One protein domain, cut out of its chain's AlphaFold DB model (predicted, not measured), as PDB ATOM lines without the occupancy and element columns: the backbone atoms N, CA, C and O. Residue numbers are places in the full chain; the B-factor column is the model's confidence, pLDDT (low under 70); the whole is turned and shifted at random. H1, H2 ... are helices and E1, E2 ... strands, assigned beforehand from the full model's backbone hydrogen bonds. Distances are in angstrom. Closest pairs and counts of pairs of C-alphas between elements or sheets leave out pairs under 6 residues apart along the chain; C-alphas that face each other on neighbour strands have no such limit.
ATOM      1  N   GLU A  21     208.846 140.962 170.314       72.44
ATOM      2  CA  GLU A  21     209.192 139.547 170.186       72.44
ATOM      3  C   GLU A  21     209.613 139.012 171.547       72.44
ATOM      4  O   GLU A  21     210.516 139.566 172.173       72.44
ATOM      5  N   PHE A  22     208.969 137.938 172.002       77.38
ATOM      6  CA  PHE A  22     209.356 137.260 173.232       77.38
ATOM      7  C   PHE A  22     210.179 136.018 172.918       77.38
ATOM      8  O   PHE A  22     209.816 135.225 172.053       77.38
ATOM      9  N   VAL A  23     211.286 135.854 173.636       79.69
ATOM     10  CA  VAL A  23     212.168 134.692 173.530       79.69
ATOM     11  C   VAL A  23     212.099 133.910 174.831       79.69
ATOM     12  O   VAL A  23     212.212 134.501 175.908       79.69
ATOM     13  N   PHE A  24     211.906 132.597 174.712       81.12
ATOM     14  CA  PHE A  24     211.975 131.665 175.831       81.12
ATOM     15  C   PHE A  24     213.436 131.389 176.180       81.12
ATOM     16  O   PHE A  24     214.255 131.165 175.291       81.12
ATOM     17  N   ASP A  25     213.768 131.383 177.468       79.25
ATOM     18  CA  ASP A  25     215.104 131.000 177.932       79.25
ATOM     19  C   ASP A  25     215.371 129.485 177.805       79.25
ATOM     20  O   ASP A  25     216.525 129.055 177.848       79.25
ATOM     21  N   ARG A  26     214.304 128.682 177.686       76.38
ATOM     22  CA  ARG A  26     214.300 127.215 177.736       76.38
ATOM     23  C   ARG A  26     213.195 126.642 176.853       76.38
ATOM     24  O   ARG A  26     212.098 127.187 176.799       76.38
ATOM     25  N   ASP A  27     213.418 125.437 176.332       69.38
ATOM     26  CA  ASP A  27     212.399 124.653 175.612       69.38
ATOM     27  C   ASP A  27     211.382 123.954 176.545       69.38
ATOM     28  O   ASP A  27     210.582 123.124 176.113       69.38
ATOM     29  N   SER A  28     211.397 124.264 177.847       67.81
ATOM     30  CA  SER A  28     210.548 123.617 178.850       67.81
ATOM     31  C   SER A  28     209.448 124.543 179.358       67.81
ATOM     32  O   SER A  28     209.700 125.469 180.122       67.81
ATOM     33  N   LEU A  29     208.191 124.225 179.045       68.69
ATOM     34  CA  LEU A  29     207.018 124.985 179.504       68.69
ATOM     35  C   LEU A  29     206.664 124.769 180.991       68.69
ATOM     36  O   LEU A  29     205.687 125.331 181.487       68.69
ATOM     37  N   THR A  30     207.426 123.953 181.726       76.50
ATOM     38  CA  THR A  30     207.240 123.787 183.179       76.50
ATOM     39  C   THR A  30     207.790 124.974 183.966       76.50
ATOM     40  O   THR A  30     207.213 125.358 184.987       76.50
ATOM     41  N   HIS A  31     208.881 125.556 183.470       84.38
ATOM     42  CA  HIS A  31     209.529 126.734 184.018       84.38
ATOM     43  C   HIS A  31     210.339 127.415 182.912       84.38
ATOM     44  O   HIS A  31     211.404 126.913 182.543       84.38
ATOM     45  N   ALA A  32     209.821 128.524 182.390       87.19
ATOM     46  CA  ALA A  32     210.470 129.295 181.335       87.19
ATOM     47  C   ALA A  32     210.292 130.793 181.568       87.19
ATOM     48  O   ALA A  32     209.204 131.246 181.925       87.19
ATOM     49  N   ASP A  33     211.341 131.554 181.307       89.38
ATOM     50  CA  ASP A  33     211.322 133.009 181.311       89.38
ATOM     51  C   ASP A  33     211.149 133.536 179.889       89.38
ATOM     52  O   ASP A  33     211.757 133.041 178.939       89.38
ATOM     53  N   LEU A  34     210.334 134.578 179.752       88.06
ATOM     54  CA  LEU A  34     210.113 135.300 178.511       88.06
ATOM     55  C   LEU A  34     210.764 136.671 178.613       88.06
ATOM     56  O   LEU A  34     210.451 137.477 179.497       88.06
ATOM     57  N   ARG A  35     211.650 136.947 177.662       87.81
ATOM     58  CA  ARG A  35     212.360 138.224 177.534       87.81
ATOM     59  C   ARG A  35     212.003 138.878 176.219       87.81
ATOM     60  O   ARG A  35     211.756 138.182 175.238       87.81
ATOM     61  N   LEU A  36     212.023 140.205 176.189       84.56
ATOM     62  CA  LEU A  36     211.982 140.930 174.925       84.56
ATOM     63  C   LEU A  36     213.246 140.594 174.120       84.56
ATOM     64  O   LEU A  36     214.341 140.601 174.684       84.56
ATOM     65  N   ARG A  37     213.126 140.313 172.820       79.88
ATOM     66  CA  ARG A  37     214.290 140.052 171.965       79.88
ATOM     67  C   ARG A  37     215.251 141.247 172.017       79.88
ATOM     68  O   ARG A  37     214.845 142.389 171.829       79.88
ATOM     69  N   GLY A  38     216.524 140.971 172.300       77.31
ATOM     70  CA  GLY A  38     217.561 141.992 172.498       77.31
ATOM     71  C   GLY A  38     217.582 142.630 173.895       77.31
ATOM     72  O   GLY A  38     218.515 143.365 174.205       77.31
ATOM     73  N   GLY A  39     216.604 142.335 174.755       79.31
ATOM     74  CA  GLY A  39     216.564 142.767 176.151       79.31
ATOM     75  C   GLY A  39     217.162 141.735 177.111       79.31
ATOM     76  O   GLY A  39     217.067 140.526 176.900       79.31
ATOM     77  N   SER A  40     217.757 142.213 178.206       79.25
ATOM     78  CA  SER A  40     218.271 141.362 179.290       79.25
ATOM     79  C   SER A  40     217.236 141.079 180.384       79.25
ATOM     80  O   SER A  40     217.342 140.072 181.084       79.25
ATOM     81  N   ALA A  41     216.227 141.943 180.526       85.06
ATOM     82  CA  ALA A  41     215.217 141.841 181.569       85.06
ATOM     83  C   ALA A  41     214.149 140.781 181.249       85.06
ATOM     84  O   ALA A  41     213.599 140.733 180.144       85.06
ATOM     85  N   VAL A  42     213.834 139.953 182.249       86.12
ATOM     86  CA  VAL A  42     212.695 139.027 182.221       86.12
ATOM     87  C   VAL A  42     211.407 139.828 182.354       86.12
ATOM     88  O   VAL A  42     211.253 140.600 183.294       86.12
ATOM     89  N   MET A  43     210.498 139.642 181.400       88.62
ATOM     90  CA  MET A  43     209.201 140.322 181.366       88.62
ATOM     91  C   MET A  43     208.103 139.438 181.946       88.62
ATOM     92  O   MET A  43     207.223 139.915 182.664       88.62
ATOM     93  N   TYR A  44     208.167 138.139 181.650       90.44
ATOM     94  CA  TYR A  44     207.220 137.160 182.163       90.44
ATOM     95  C   TYR A  44     207.926 135.868 182.547       90.44
ATOM     96  O   TYR A  44     208.940 135.514 181.956       90.44
ATOM     97  N   THR A  45     207.335 135.131 183.477       91.06
ATOM     98  CA  THR A  45     207.763 133.782 183.841       91.06
ATOM     99  C   THR A  45     206.565 132.845 183.742       91.06
ATOM    100  O   THR A  45     205.499 133.117 184.294       91.06
ATOM    101  N   ILE A  46     206.745 131.726 183.049       90.38
ATOM    102  CA  ILE A  46     205.814 130.603 183.033       90.38
ATOM    103  C   ILE A  46     206.181 129.652 184.163       90.38
ATOM    104  O   ILE A  46     207.340 129.265 184.310       90.38
ATOM    105  N   ARG A  47     205.186 129.244 184.949       90.06
ATOM    106  CA  ARG A  47     205.352 128.296 186.054       90.06
ATOM    107  C   ARG A  47     204.257 127.247 186.023       90.06
ATOM    108  O   ARG A  47     203.083 127.571 185.912       90.06
ATOM    109  N   THR A  48     204.625 125.985 186.168       87.06
ATOM    110  CA  THR A  48     203.680 124.885 186.394       87.06
ATOM    111  C   THR A  48     203.884 124.393 187.830       87.06
ATOM    112  O   THR A  48     204.807 123.614 188.066       87.06
ATOM    113  N   PRO A  49     203.132 124.915 188.821       78.06
ATOM    114  CA  PRO A  49     203.372 124.606 190.228       78.06
ATOM    115  C   PRO A  49     203.033 123.148 190.582       78.06
ATOM    116  O   PRO A  49     201.937 122.663 190.314       78.06
ATOM    117  N   GLY A  50     203.963 122.482 191.276       70.38
ATOM    118  CA  GLY A  50     203.795 121.130 191.821       70.38
ATOM    119  C   GLY A  50     204.150 119.993 190.854       70.38
ATOM    120  O   GLY A  50     204.606 120.210 189.737       70.38
ATOM    121  N   ARG A  51     203.954 118.742 191.305       65.38
ATOM    122  CA  ARG A  51     204.078 117.538 190.448       65.38
ATOM    123  C   ARG A  51     202.867 117.337 189.536       65.38
ATOM    124  O   ARG A  51     202.946 116.605 188.557       65.38
ATOM    125  N   SER A  52     201.748 117.964 189.887       64.38
ATOM    126  CA  SER A  52     200.527 117.928 189.101       64.38
ATOM    127  C   SER A  52     200.668 118.898 187.939       64.38
ATOM    128  O   SER A  52     200.666 120.112 188.123       64.38
ATOM    129  N   VAL A  53     200.729 118.371 186.721       73.12
ATOM    130  CA  VAL A  53     200.741 119.162 185.484       73.12
ATOM    131  C   VAL A  53     199.374 119.833 185.240       73.12
ATOM    132  O   VAL A  53     199.112 120.315 184.149       73.12
ATOM    133  N   SER A  54     198.476 119.895 186.227       85.00
ATOM    134  CA  SER A  54     197.109 120.411 186.090       85.00
ATOM    135  C   SER A  54     197.006 121.935 186.017       85.00
ATOM    136  O   SER A  54     195.957 122.449 185.650       85.00
ATOM    137  N   ARG A  55     198.058 122.693 186.342       88.38
ATOM    138  CA  ARG A  55     198.009 124.163 186.308       88.38
ATOM    139  C   ARG A  55     199.282 124.743 185.724       88.38
ATOM    140  O   ARG A  55     200.365 124.392 186.168       88.38
ATOM    141  N   THR A  56     199.147 125.661 184.775       90.50
ATOM    142  CA  THR A  56     200.251 126.495 184.289       90.50
ATOM    143  C   THR A  56     199.878 127.957 184.469       90.50
ATOM    144  O   THR A  56     198.755 128.358 184.190       90.50
ATOM    145  N   GLU A  57     200.817 128.753 184.945       91.88
ATOM    146  CA  GLU A  57     200.681 130.166 185.259       91.88
ATOM    147  C   GLU A  57     201.646 130.961 184.399       91.88
ATOM    148  O   GLU A  57     202.783 130.549 184.191       91.88
ATOM    149  N   LEU A  58     201.188 132.107 183.923       91.06
ATOM    150  CA  LEU A  58     202.003 133.140 183.317       91.06
ATOM    151  C   LEU A  58     202.000 134.322 184.280       91.06
ATOM    152  O   LEU A  58     200.955 134.934 184.505       91.06
ATOM    153  N   CYS A  59     203.158 134.643 184.836       91.12
ATOM    154  CA  CYS A  59     203.337 135.767 185.742       91.12
ATOM    155  C   CYS A  59     204.091 136.884 185.029       91.12
ATOM    156  O   CYS A  59     205.079 136.619 184.350       91.12
ATOM    157  N   LYS A  60     203.644 138.127 185.189       89.75
ATOM    158  CA  LYS A  60     204.392 139.317 184.790       89.75
ATOM    159  C   LYS A  60     205.379 139.672 185.898       89.75
ATOM    160  O   LYS A  60     205.004 139.656 187.071       89.75
ATOM    161  N   VAL A  61     206.615 139.980 185.530       87.69
ATOM    162  CA  VAL A  61     207.640 140.447 186.469       87.69
ATOM    163  C   VAL A  61     207.524 141.966 186.594       87.69
ATOM    164  O   VAL A  61     207.653 142.685 185.604       87.69
ATOM    165  N   GLU A  62     207.255 142.457 187.802       83.75
ATOM    166  CA  GLU A  62     207.170 143.886 188.120       83.75
ATOM    167  C   GLU A  62     208.135 144.198 189.273       83.75
ATOM    168  O   GLU A  62     207.803 144.093 190.451       83.75
ATOM    169  N   GLY A  63     209.380 144.544 188.931       81.75
ATOM    170  CA  GLY A  63     210.439 144.746 189.923       81.75
ATOM    171  C   GLY A  63     210.832 143.434 190.608       81.75
ATOM    172  O   GLY A  63     211.272 142.501 189.938       81.75
ATOM    173  N   ALA A  64     210.701 143.377 191.936       78.69
ATOM    174  CA  ALA A  64     210.931 142.159 192.719       78.69
ATOM    175  C   ALA A  64     209.686 141.254 192.805       78.69
ATOM    176  O   ALA A  64     209.808 140.085 193.175       78.69
ATOM    177  N   ASP A  65     208.512 141.778 192.440       84.00
ATOM    178  CA  ASP A  65     207.240 141.077 192.568       84.00
ATOM    179  C   ASP A  65     206.834 140.374 191.271       84.00
ATOM    180  O   ASP A  65     207.252 140.714 190.158       84.00
ATOM    181  N   GLN A  66     205.985 139.357 191.425       85.88
ATOM    182  CA  GLN A  66     205.385 138.632 190.314       85.88
ATOM    183  C   GLN A  66     203.870 138.682 190.406       85.88
ATOM    184  O   GLN A  66     203.276 138.220 191.379       85.88
ATOM    185  N   VAL A  67     203.246 139.196 189.353       88.69
ATOM    186  CA  VAL A  67     201.794 139.336 189.267       88.69
ATOM    187  C   VAL A  67     201.253 138.278 188.316       88.69
ATOM    188  O   VAL A  67     201.671 138.201 187.161       88.69
ATOM    189  N   LEU A  68     200.306 137.461 188.780       88.50
ATOM    190  CA  LEU A  68     199.656 136.455 187.940       88.50
ATOM    191  C   LEU A  68     198.894 137.143 186.799       88.50
ATOM    192  O   LEU A  68     197.908 137.836 187.031       88.50
ATOM    193  N   PHE A  69     199.341 136.929 185.564       87.56
ATOM    194  CA  PHE A  69     198.760 137.543 184.375       87.56
ATOM    195  C   PHE A  69     197.758 136.623 183.677       87.56
ATOM    196  O   PHE A  69     196.720 137.072 183.197       87.56
ATOM    197  N   ALA A  70     198.054 135.327 183.626       89.12
ATOM    198  CA  ALA A  70     197.120 134.322 183.144       89.12
ATOM    199  C   ALA A  70     197.380 132.968 183.802       89.12
ATOM    200  O   ALA A  70     198.487 132.685 184.251       89.12
ATOM    201  N   ASN A  71     196.375 132.101 183.828       91.88
ATOM    202  CA  ASN A  71     196.559 130.695 184.158       91.88
ATOM    203  C   ASN A  71     195.755 129.796 183.222       91.88
ATOM    204  O   ASN A  71     194.715 130.192 182.705       91.88
ATOM    205  N   ILE A  72     196.255 128.583 183.029       91.94
ATOM    206  CA  ILE A  72     195.559 127.478 182.389       91.94
ATOM    207  C   ILE A  72     195.363 126.407 183.455       91.94
ATOM    208  O   ILE A  72     196.336 125.957 184.063       91.94
ATOM    209  N   GLN A  73     194.119 125.989 183.660       91.44
ATOM    210  CA  GLN A  73     193.772 124.817 184.453       91.44
ATOM    211  C   GLN A  73     193.420 123.676 183.502       91.44
ATOM    212  O   GLN A  73     192.445 123.753 182.752       91.44
ATOM    213  N   ARG A  74     194.246 122.632 183.525       89.25
ATOM    214  CA  ARG A  74     194.040 121.368 182.826       89.25
ATOM    215  C   ARG A  74     193.290 120.417 183.746       89.25
ATOM    216  O   ARG A  74     193.741 120.160 184.862       89.25
ATOM    217  N   ASN A  75     192.153 119.923 183.284       84.88
ATOM    218  CA  ASN A  75     191.262 119.080 184.071       84.88
ATOM    219  C   ASN A  75     191.050 117.743 183.353       84.88
ATOM    220  O   ASN A  75     190.840 117.709 182.147       84.88
ATOM    221  N   GLU A  76     191.072 116.636 184.093       81.00
ATOM    222  CA  GLU A  76     190.816 115.305 183.512       81.00
ATOM    223  C   GLU A  76     189.316 115.040 183.322       81.00
ATOM    224  O   GLU A  76     188.905 114.389 182.366       81.00
ATOM    225  N   LEU A  77     188.490 115.574 184.230       82.38
ATOM    226  CA  LEU A  77     187.038 115.357 184.261       82.38
ATOM    227  C   LEU A  77     186.235 116.536 183.698       82.38
ATOM    228  O   LEU A  77     185.101 116.368 183.252       82.38
ATOM    229  N   LEU A  78     186.805 117.740 183.741       85.19
ATOM    230  CA  LEU A  78     186.178 118.971 183.266       85.19
ATOM    231  C   LEU A  78     186.940 119.512 182.052       85.19
ATOM    232  O   LEU A  78     188.087 119.143 181.834       85.19
ATOM    233  N   PRO A  79     186.341 120.403 181.248       87.06
ATOM    234  CA  PRO A  79     187.082 121.069 180.188       87.06
ATOM    235  C   PRO A  79     188.212 121.937 180.744       87.06
ATOM    236  O   PRO A  79     188.022 122.650 181.731       87.06
ATOM    237  N   ASP A  80     189.338 121.962 180.038       92.12
ATOM    238  CA  ASP A  80     190.419 122.902 180.316       92.12
ATOM    239  C   ASP A  80     189.928 124.348 180.231       92.12
ATOM    240  O   ASP A  80     189.167 124.724 179.322       92.12
ATOM    241  N   THR A  81     190.405 125.173 181.155       92.75
ATOM    242  CA  THR A  81     190.084 126.596 181.216       92.75
ATOM    243  C   THR A  81     191.340 127.448 181.185       92.75
ATOM    244  O   THR A  81     192.400 127.052 181.661       92.75
ATOM    245  N   ILE A  82     191.205 128.641 180.615       91.62
ATOM    246  CA  ILE A  82     192.175 129.723 180.687       91.62
ATOM    247  C   ILE A  82     191.522 130.915 181.379       91.62
ATOM    248  O   ILE A  82     190.370 131.256 181.098       91.62
ATOM    249  N   THR A  83     192.261 131.545 182.283       90.94
ATOM    250  CA  THR A  83     191.836 132.738 183.015       90.94
ATOM    251  C   THR A  83     192.885 133.818 182.820       90.94
ATOM    252  O   THR A  83     194.054 133.587 183.117       90.94
ATOM    253  N   PHE A  84     192.478 134.985 182.327       87.75
ATOM    254  CA  PHE A  84     193.329 136.176 182.251       87.75
ATOM    255  C   PHE A  84     193.106 137.054 183.482       87.75
ATOM    256  O   PHE A  84     192.033 137.016 184.087       87.75
ATOM    257  N   LEU A  85     194.105 137.857 183.840       84.94
ATOM    258  CA  LEU A  85     193.996 138.840 184.913       84.94
ATOM    259  C   LEU A  85     192.753 139.719 184.704       84.94
ATOM    260  O   LEU A  85     192.504 140.223 183.610       84.94
ATOM    261  N   GLY A  86     191.935 139.843 185.751       80.25
ATOM    262  CA  GLY A  86     190.700 140.633 185.728       80.25
ATOM    263  C   GLY A  86     189.551 140.052 184.892       80.25
ATOM    264  O   GLY A  86     188.514 140.694 184.784       80.25
ATOM    265  N   SER A  87     189.696 138.857 184.308       83.06
ATOM    266  CA  SER A  87     188.693 138.244 183.424       83.06
ATOM    267  C   SER A  87     188.097 136.961 184.011       83.06
ATOM    268  O   SER A  87     188.744 136.247 184.777       83.06
ATOM    269  N   ALA A  88     186.868 136.624 183.611       86.56
ATOM    270  CA  ALA A  88     186.257 135.343 183.965       86.56
ATOM    271  C   ALA A  88     186.953 134.163 183.247       86.56
ATOM    272  O   ALA A  88     187.392 134.321 182.100       86.56
ATOM    273  N   PRO A  89     187.014 132.966 183.862       89.81
ATOM    274  CA  PRO A  89     187.551 131.776 183.211       89.81
ATOM    275  C   PRO A  89     186.782 131.428 181.931       89.81
ATOM    276  O   PRO A  89     185.549 131.452 181.895       89.81
ATOM    277  N   MET A  90     187.500 131.034 180.881       90.94
ATOM    278  CA  MET A  90     186.908 130.567 179.629       90.94
ATOM    279  C   MET A  90     187.498 129.228 179.199       90.94
ATOM    280  O   MET A  90     188.645 128.917 179.494       90.94
ATOM    281  N   LYS A  91     186.728 128.420 178.465       92.06
ATOM    282  CA  LYS A  91     187.209 127.126 177.958       92.06
ATOM    283  C   LYS A  91     188.391 127.335 177.006       92.06
ATOM    284  O   LYS A  91     188.244 128.051 176.014       92.06
ATOM    285  N   THR A  92     189.504 126.638 177.220       88.88
ATOM    286  CA  THR A  92     190.725 126.757 176.403       88.88
ATOM    287  C   THR A  92     190.446 126.465 174.929       88.88
ATOM    288  O   THR A  92     190.874 127.206 174.052       88.88
ATOM    289  N   LYS A  93     189.611 125.460 174.631       87.38
ATOM    290  CA  LYS A  93     189.171 125.159 173.256       87.38
ATOM    291  C   LYS A  93     188.434 126.328 172.594       87.38
ATOM    292  O   LYS A  93     188.581 126.547 171.394       87.38
ATOM    293  N   ARG A  94     187.625 127.070 173.360       86.19
ATOM    294  CA  ARG A  94     186.926 128.265 172.865       86.19
ATOM    295  C   ARG A  94     187.941 129.366 172.579       86.19
ATOM    296  O   ARG A  94     187.911 129.919 171.487       86.19
ATOM    297  N   TRP A  95     188.852 129.623 173.513       84.00
ATOM    298  CA  TRP A  95     189.924 130.599 173.328       84.00
ATOM    299  C   TRP A  95     190.779 130.290 172.091       84.00
ATOM    300  O   TRP A  95     190.908 131.145 171.223       84.00
ATOM    301  N   ILE A  96     191.244 129.046 171.930       83.31
ATOM    302  CA  ILE A  96     192.072 128.640 170.785       83.31
ATOM    303  C   ILE A  96     191.312 128.772 169.453       83.31
ATOM    304  O   ILE A  96     191.879 129.170 168.437       83.31
ATOM    305  N   LYS A  97     190.013 128.441 169.436       83.81
ATOM    306  CA  LYS A  97     189.195 128.505 168.215       83.81
ATOM    307  C   LYS A  97     188.948 129.943 167.754       83.81
ATOM    308  O   LYS A  97     188.800 130.182 166.555       83.81
ATOM    309  N   HIS A  98     188.864 130.892 168.682       79.69
ATOM    310  CA  HIS A  98     188.609 132.280 168.337       79.69
ATOM    311  C   HIS A  98     189.917 133.030 168.146       79.69
ATOM    312  O   HIS A  98     190.714 133.186 169.061       79.69
ATOM    313  N   LYS A  99     190.089 133.602 166.953       78.25
ATOM    314  CA  LYS A  99     191.196 134.508 166.635       78.25
ATOM    315  C   LYS A  99     191.115 135.849 167.371       78.25
ATOM    316  O   LYS A  99     191.850 136.763 167.027       78.25
ATOM    317  N   THR A 100     190.239 135.992 168.362       80.56
ATOM    318  CA  THR A 100     190.017 137.236 169.095       80.56
ATOM    319  C   THR A 100     189.757 136.933 170.565       80.56
ATOM    320  O   THR A 100     188.951 136.054 170.870       80.56
ATOM    321  N   PHE A 101     190.406 137.669 171.464       76.81
ATOM    322  CA  PHE A 101     190.141 137.619 172.900       76.81
ATOM    323  C   PHE A 101     190.243 139.016 173.510       76.81
ATOM    324  O   PHE A 101     191.005 139.853 173.032       76.81
ATOM    325  N   THR A 102     189.475 139.268 174.565       78.88
ATOM    326  CA  THR A 102     189.534 140.521 175.323       78.88
ATOM    327  C   THR A 102     190.201 140.234 176.656       78.88
ATOM    328  O   THR A 102     189.860 139.250 177.309       78.88
ATOM    329  N   ALA A 103     191.164 141.068 177.030       72.94
ATOM    330  CA  ALA A 103     191.797 141.014 178.335       72.94
ATOM    331  C   ALA A 103     191.804 142.414 178.946       72.94
ATOM    332  O   ALA A 103     192.168 143.391 178.282       72.94
ATOM    333  N   SER A 104     191.409 142.485 180.213       73.50
ATOM    334  CA  SER A 104     191.462 143.699 181.017       73.50
ATOM    335  C   SER A 104     192.880 143.859 181.548       73.50
ATOM    336  O   SER A 104     193.325 143.109 182.416       73.50
ATOM    337  N   VAL A 105     193.624 144.812 180.994       67.31
ATOM    338  CA  VAL A 105     194.994 145.073 181.438       67.31
ATOM    339  C   VAL A 105     194.954 146.218 182.450       67.31
ATOM    340  O   VAL A 105     194.432 147.290 182.117       67.31
ATOM    341  N   PRO A 106     195.512 146.039 183.664       63.84
ATOM    342  CA  PRO A 106     195.664 147.132 184.617       63.84
ATOM    343  C   PRO A 106     196.305 148.345 183.934       63.84
ATOM    344  O   PRO A 106     197.230 148.193 183.136       63.84
ATOM    345  N   SER A 107     195.767 149.535 184.196       66.06
ATOM    346  CA  SER A 107     196.195 150.818 183.604       66.06
ATOM    347  C   SER A 107     195.828 151.067 182.135       66.06
ATOM    348  O   SER A 107     195.925 152.206 181.687       66.06
ATOM    349  N   PHE A 108     195.371 150.061 181.384       65.38
ATOM    350  CA  PHE A 108     195.048 150.215 179.958       65.38
ATOM    351  C   PHE A 108     193.601 149.862 179.587       65.38
ATOM    352  O   PHE A 108     193.224 150.042 178.427       65.38
ATOM    353  N   GLY A 109     192.810 149.383 180.550       75.38
ATOM    354  CA  GLY A 109     191.411 149.010 180.357       75.38
ATOM    355  C   GLY A 109     191.233 147.734 179.534       75.38
ATOM    356  O   GLY A 109     192.158 146.928 179.377       75.38
ATOM    357  N   ASP A 110     190.021 147.553 179.014       79.19
ATOM    358  CA  ASP A 110     189.673 146.404 178.184       79.19
ATOM    359  C   ASP A 110     190.284 146.545 176.794       79.19
ATOM    360  O   ASP A 110     189.966 147.457 176.029       79.19
ATOM    361  N   ARG A 111     191.164 145.603 176.448       79.38
ATOM    362  CA  ARG A 111     191.790 145.537 175.130       79.38
ATOM    363  C   ARG A 111     191.386 144.263 174.422       79.38
ATOM    364  O   ARG A 111     191.496 143.168 174.968       79.38
ATOM    365  N   THR A 112     190.932 144.420 173.183       82.44
ATOM    366  CA  THR A 112     190.603 143.295 172.310       82.44
ATOM    367  C   THR A 112     191.793 142.989 171.418       82.44
ATOM    368  O   THR A 112     192.212 143.811 170.606       82.44
ATOM    369  N   TYR A 113     192.331 141.790 171.570       81.12
ATOM    370  CA  TYR A 113     193.454 141.268 170.814       81.12
ATOM    371  C   TYR A 113     192.952 140.338 169.724       81.12
ATOM    372  O   TYR A 113     192.021 139.562 169.933       81.12
ATOM    373  N   VAL A 114     193.591 140.397 168.564       83.31
ATOM    374  CA  VAL A 114     193.397 139.472 167.455       83.31
ATOM    375  C   VAL A 114     194.709 138.746 167.231       83.31
ATOM    376  O   VAL A 114     195.743 139.390 167.111       83.31
ATOM    377  N   TRP A 115     194.673 137.422 167.166       85.12
ATOM    378  CA  TRP A 115     195.853 136.601 166.908       85.12
ATOM    379  C   TRP A 115     195.683 135.804 165.614       85.12
ATOM    380  O   TRP A 115     194.593 135.312 165.299       85.12
ATOM    381  N   LYS A 116     196.749 135.721 164.818       81.12
ATOM    382  CA  LYS A 116     196.765 135.021 163.530       81.12
ATOM    383  C   LYS A 116     198.072 134.237 163.380       81.12
ATOM    384  O   LYS A 116     199.125 134.780 163.713       81.12
ATOM    385  N   PRO A 117     198.022 132.994 162.870       77.06
ATOM    386  CA  PRO A 117     199.236 132.285 162.494       77.06
ATOM    387  C   PRO A 117     199.903 132.975 161.295       77.06
ATOM    388  O   PRO A 117     199.199 133.470 160.411       77.06
ATOM    389  N   THR A 118     201.234 132.990 161.262       72.75
ATOM    390  CA  THR A 118     202.041 133.491 160.137       72.75
ATOM    391  C   THR A 118     202.514 132.336 159.245       72.75
ATOM    392  O   THR A 118     202.441 131.162 159.623       72.75
ATOM    393  N   SER A 119     203.023 132.654 158.053       73.44
ATOM    394  CA  SER A 119     203.634 131.681 157.128       73.44
ATOM    395  C   SER A 119     204.862 130.975 157.722       73.44
ATOM    396  O   SER A 119     205.177 129.852 157.330       73.44
ATOM    397  N   LEU A 120     205.509 131.587 158.719       68.06
ATOM    398  CA  LEU A 120     206.683 131.068 159.424       68.06
ATOM    399  C   LEU A 120     206.334 130.196 160.642       68.06
ATOM    400  O   LEU A 120     207.214 129.859 161.428       68.06
ATOM    401  N   ARG A 121     205.062 129.790 160.788       68.69
ATOM    402  CA  ARG A 121     204.540 129.048 161.955       68.69
ATOM    403  C   ARG A 121     204.631 129.829 163.273       68.69
ATOM    404  O   ARG A 121     204.661 129.229 164.344       68.69
ATOM    405  N   GLU A 122     204.626 131.154 163.201       73.25
ATOM    406  CA  GLU A 122     204.567 132.025 164.375       73.25
ATOM    407  C   GLU A 122     203.121 132.460 164.631       73.25
ATOM    408  O   GLU A 122     202.214 132.202 163.835       73.25
ATOM    409  N   ILE A 123     202.900 133.147 165.747       74.94
ATOM    410  CA  ILE A 123     201.620 133.764 166.084       74.94
ATOM    411  C   ILE A 123     201.842 135.268 166.203       74.94
ATOM    412  O   ILE A 123     202.549 135.726 167.097       74.94
ATOM    413  N   ALA A 124     201.190 136.037 165.337       76.62
ATOM    414  CA  ALA A 124     201.133 137.487 165.449       76.62
ATOM    415  C   ALA A 124     199.902 137.892 166.262       76.62
ATOM    416  O   ALA A 124     198.805 137.392 166.003       76.62
ATOM    417  N   VAL A 125     200.069 138.810 167.216       78.12
ATOM    418  CA  VAL A 125     198.979 139.373 168.025       78.12
ATOM    419  C   VAL A 125     198.888 140.875 167.772       78.12
ATOM    420  O   VAL A 125     199.868 141.597 167.923       78.12
ATOM    421  N   THR A 126     197.702 141.357 167.413       80.00
ATOM    422  CA  THR A 126     197.421 142.771 167.136       80.00
ATOM    423  C   THR A 126     196.282 143.276 168.000       80.00
ATOM    424  O   THR A 126     195.318 142.554 168.248       80.00
TER     425      THR A 126
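What this domain is: This is residues 21 to 126 of the 130 residues of an uncharacterized protein of Lentinus tigrinus ALCF2SS1-7 (UniProt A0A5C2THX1). A six-stranded sheet, E1 to E6, is curled like part of a barrel, and a smaller sheet of three strands, E7 to E9, lies across from its hollow side, set off towards the E6 edge. The short helix H1 sits at that edge, between E6 and E7 along the chain, and the gap between E1 and the small sheet stays open. The printed part has 106 residues with nine named strands and one named helix, in the order E1 E2 E3 E4 E5 E6 H1 E7 E8 E9; both sheets are antiparallel, with strands in chain order, and the class is mostly strand. The whole is compact, with a radius of gyration of the C-alphas of 14.4 A and spans of 40 by 34 by 33 A.

Where its parts are: E1 is residues 22 to 24, with C-alpha 22 at (209.356, 137.260, 173.232). E2 is residues 31 to 36, 17.0 A long, and E3 residues 42 to 47, 13.6 A. E4 is residues 55 to 62, 21.8 A, and E5 residues 65 to 73, 22.6 A; E5 bends by 57 degrees at residue 70. E6 is residues 81 to 84, and H1 is residues 92 to 97, with C-alpha 92 at (190.725, 126.757, 176.403). E7 is residues 100 to 105, 15.4 A, E8 residues 109 to 117, 25.7 A, and E9 residues 123 to 126, with C-alpha 126 at (197.421, 142.771, 167.136).

How they stand to each other: E1 to E6 form a meander, each strand the antiparallel neighbour of the one before, in a strongly twisted sheet with edge strands E1 and E6. Within hydrogen-bond range across the neighbour strands are N 23 and O 35 of E1 and E2 at 2.9 A, N 46 and O 32 of E3 and E2 at 2.7 A, and N 57 and O 47 of E4 and E3 at 2.7 A. Also within hydrogen-bond range are N 58 and O 70 of the neighbours E4 and E5 at 2.8 A, and N 71 and O 83 of the neighbours E5 and E6 at 2.8 A. Residues 81 to 82 of E6 also pair antiparallel with residues 90 to 91. H1 only grazes this sheet with its residues 92 to 96; the closest C-alphas of E6 and H1, Thr 81 and Thr 92, are 4.9 A apart. Every O i to N i+4 pair of H1 is within hydrogen-bond range. The closest C-alphas of E6 and E7, Phe 84 and Ala 103, are 6.4 A apart, while E1 and E9 are apart. E7 to E9 form a second meander, staggered: E8 pairs with E7 over residues 109 to 114, with N 113 and O 101 at 2.8 A, and with E9 over residues 114 to 117, with N 114 and O 126 at 2.8 A.

The domain as a whole: The C-alphas farthest apart, Gly 38 and Leu 77, are 42.2 A apart. The printed part has no cut, and no link is long. Mean pLDDT of the printed part is 81.9; residues 27 to 29, 51 to 52, 105 to 108 and 120 to 121 are under 70.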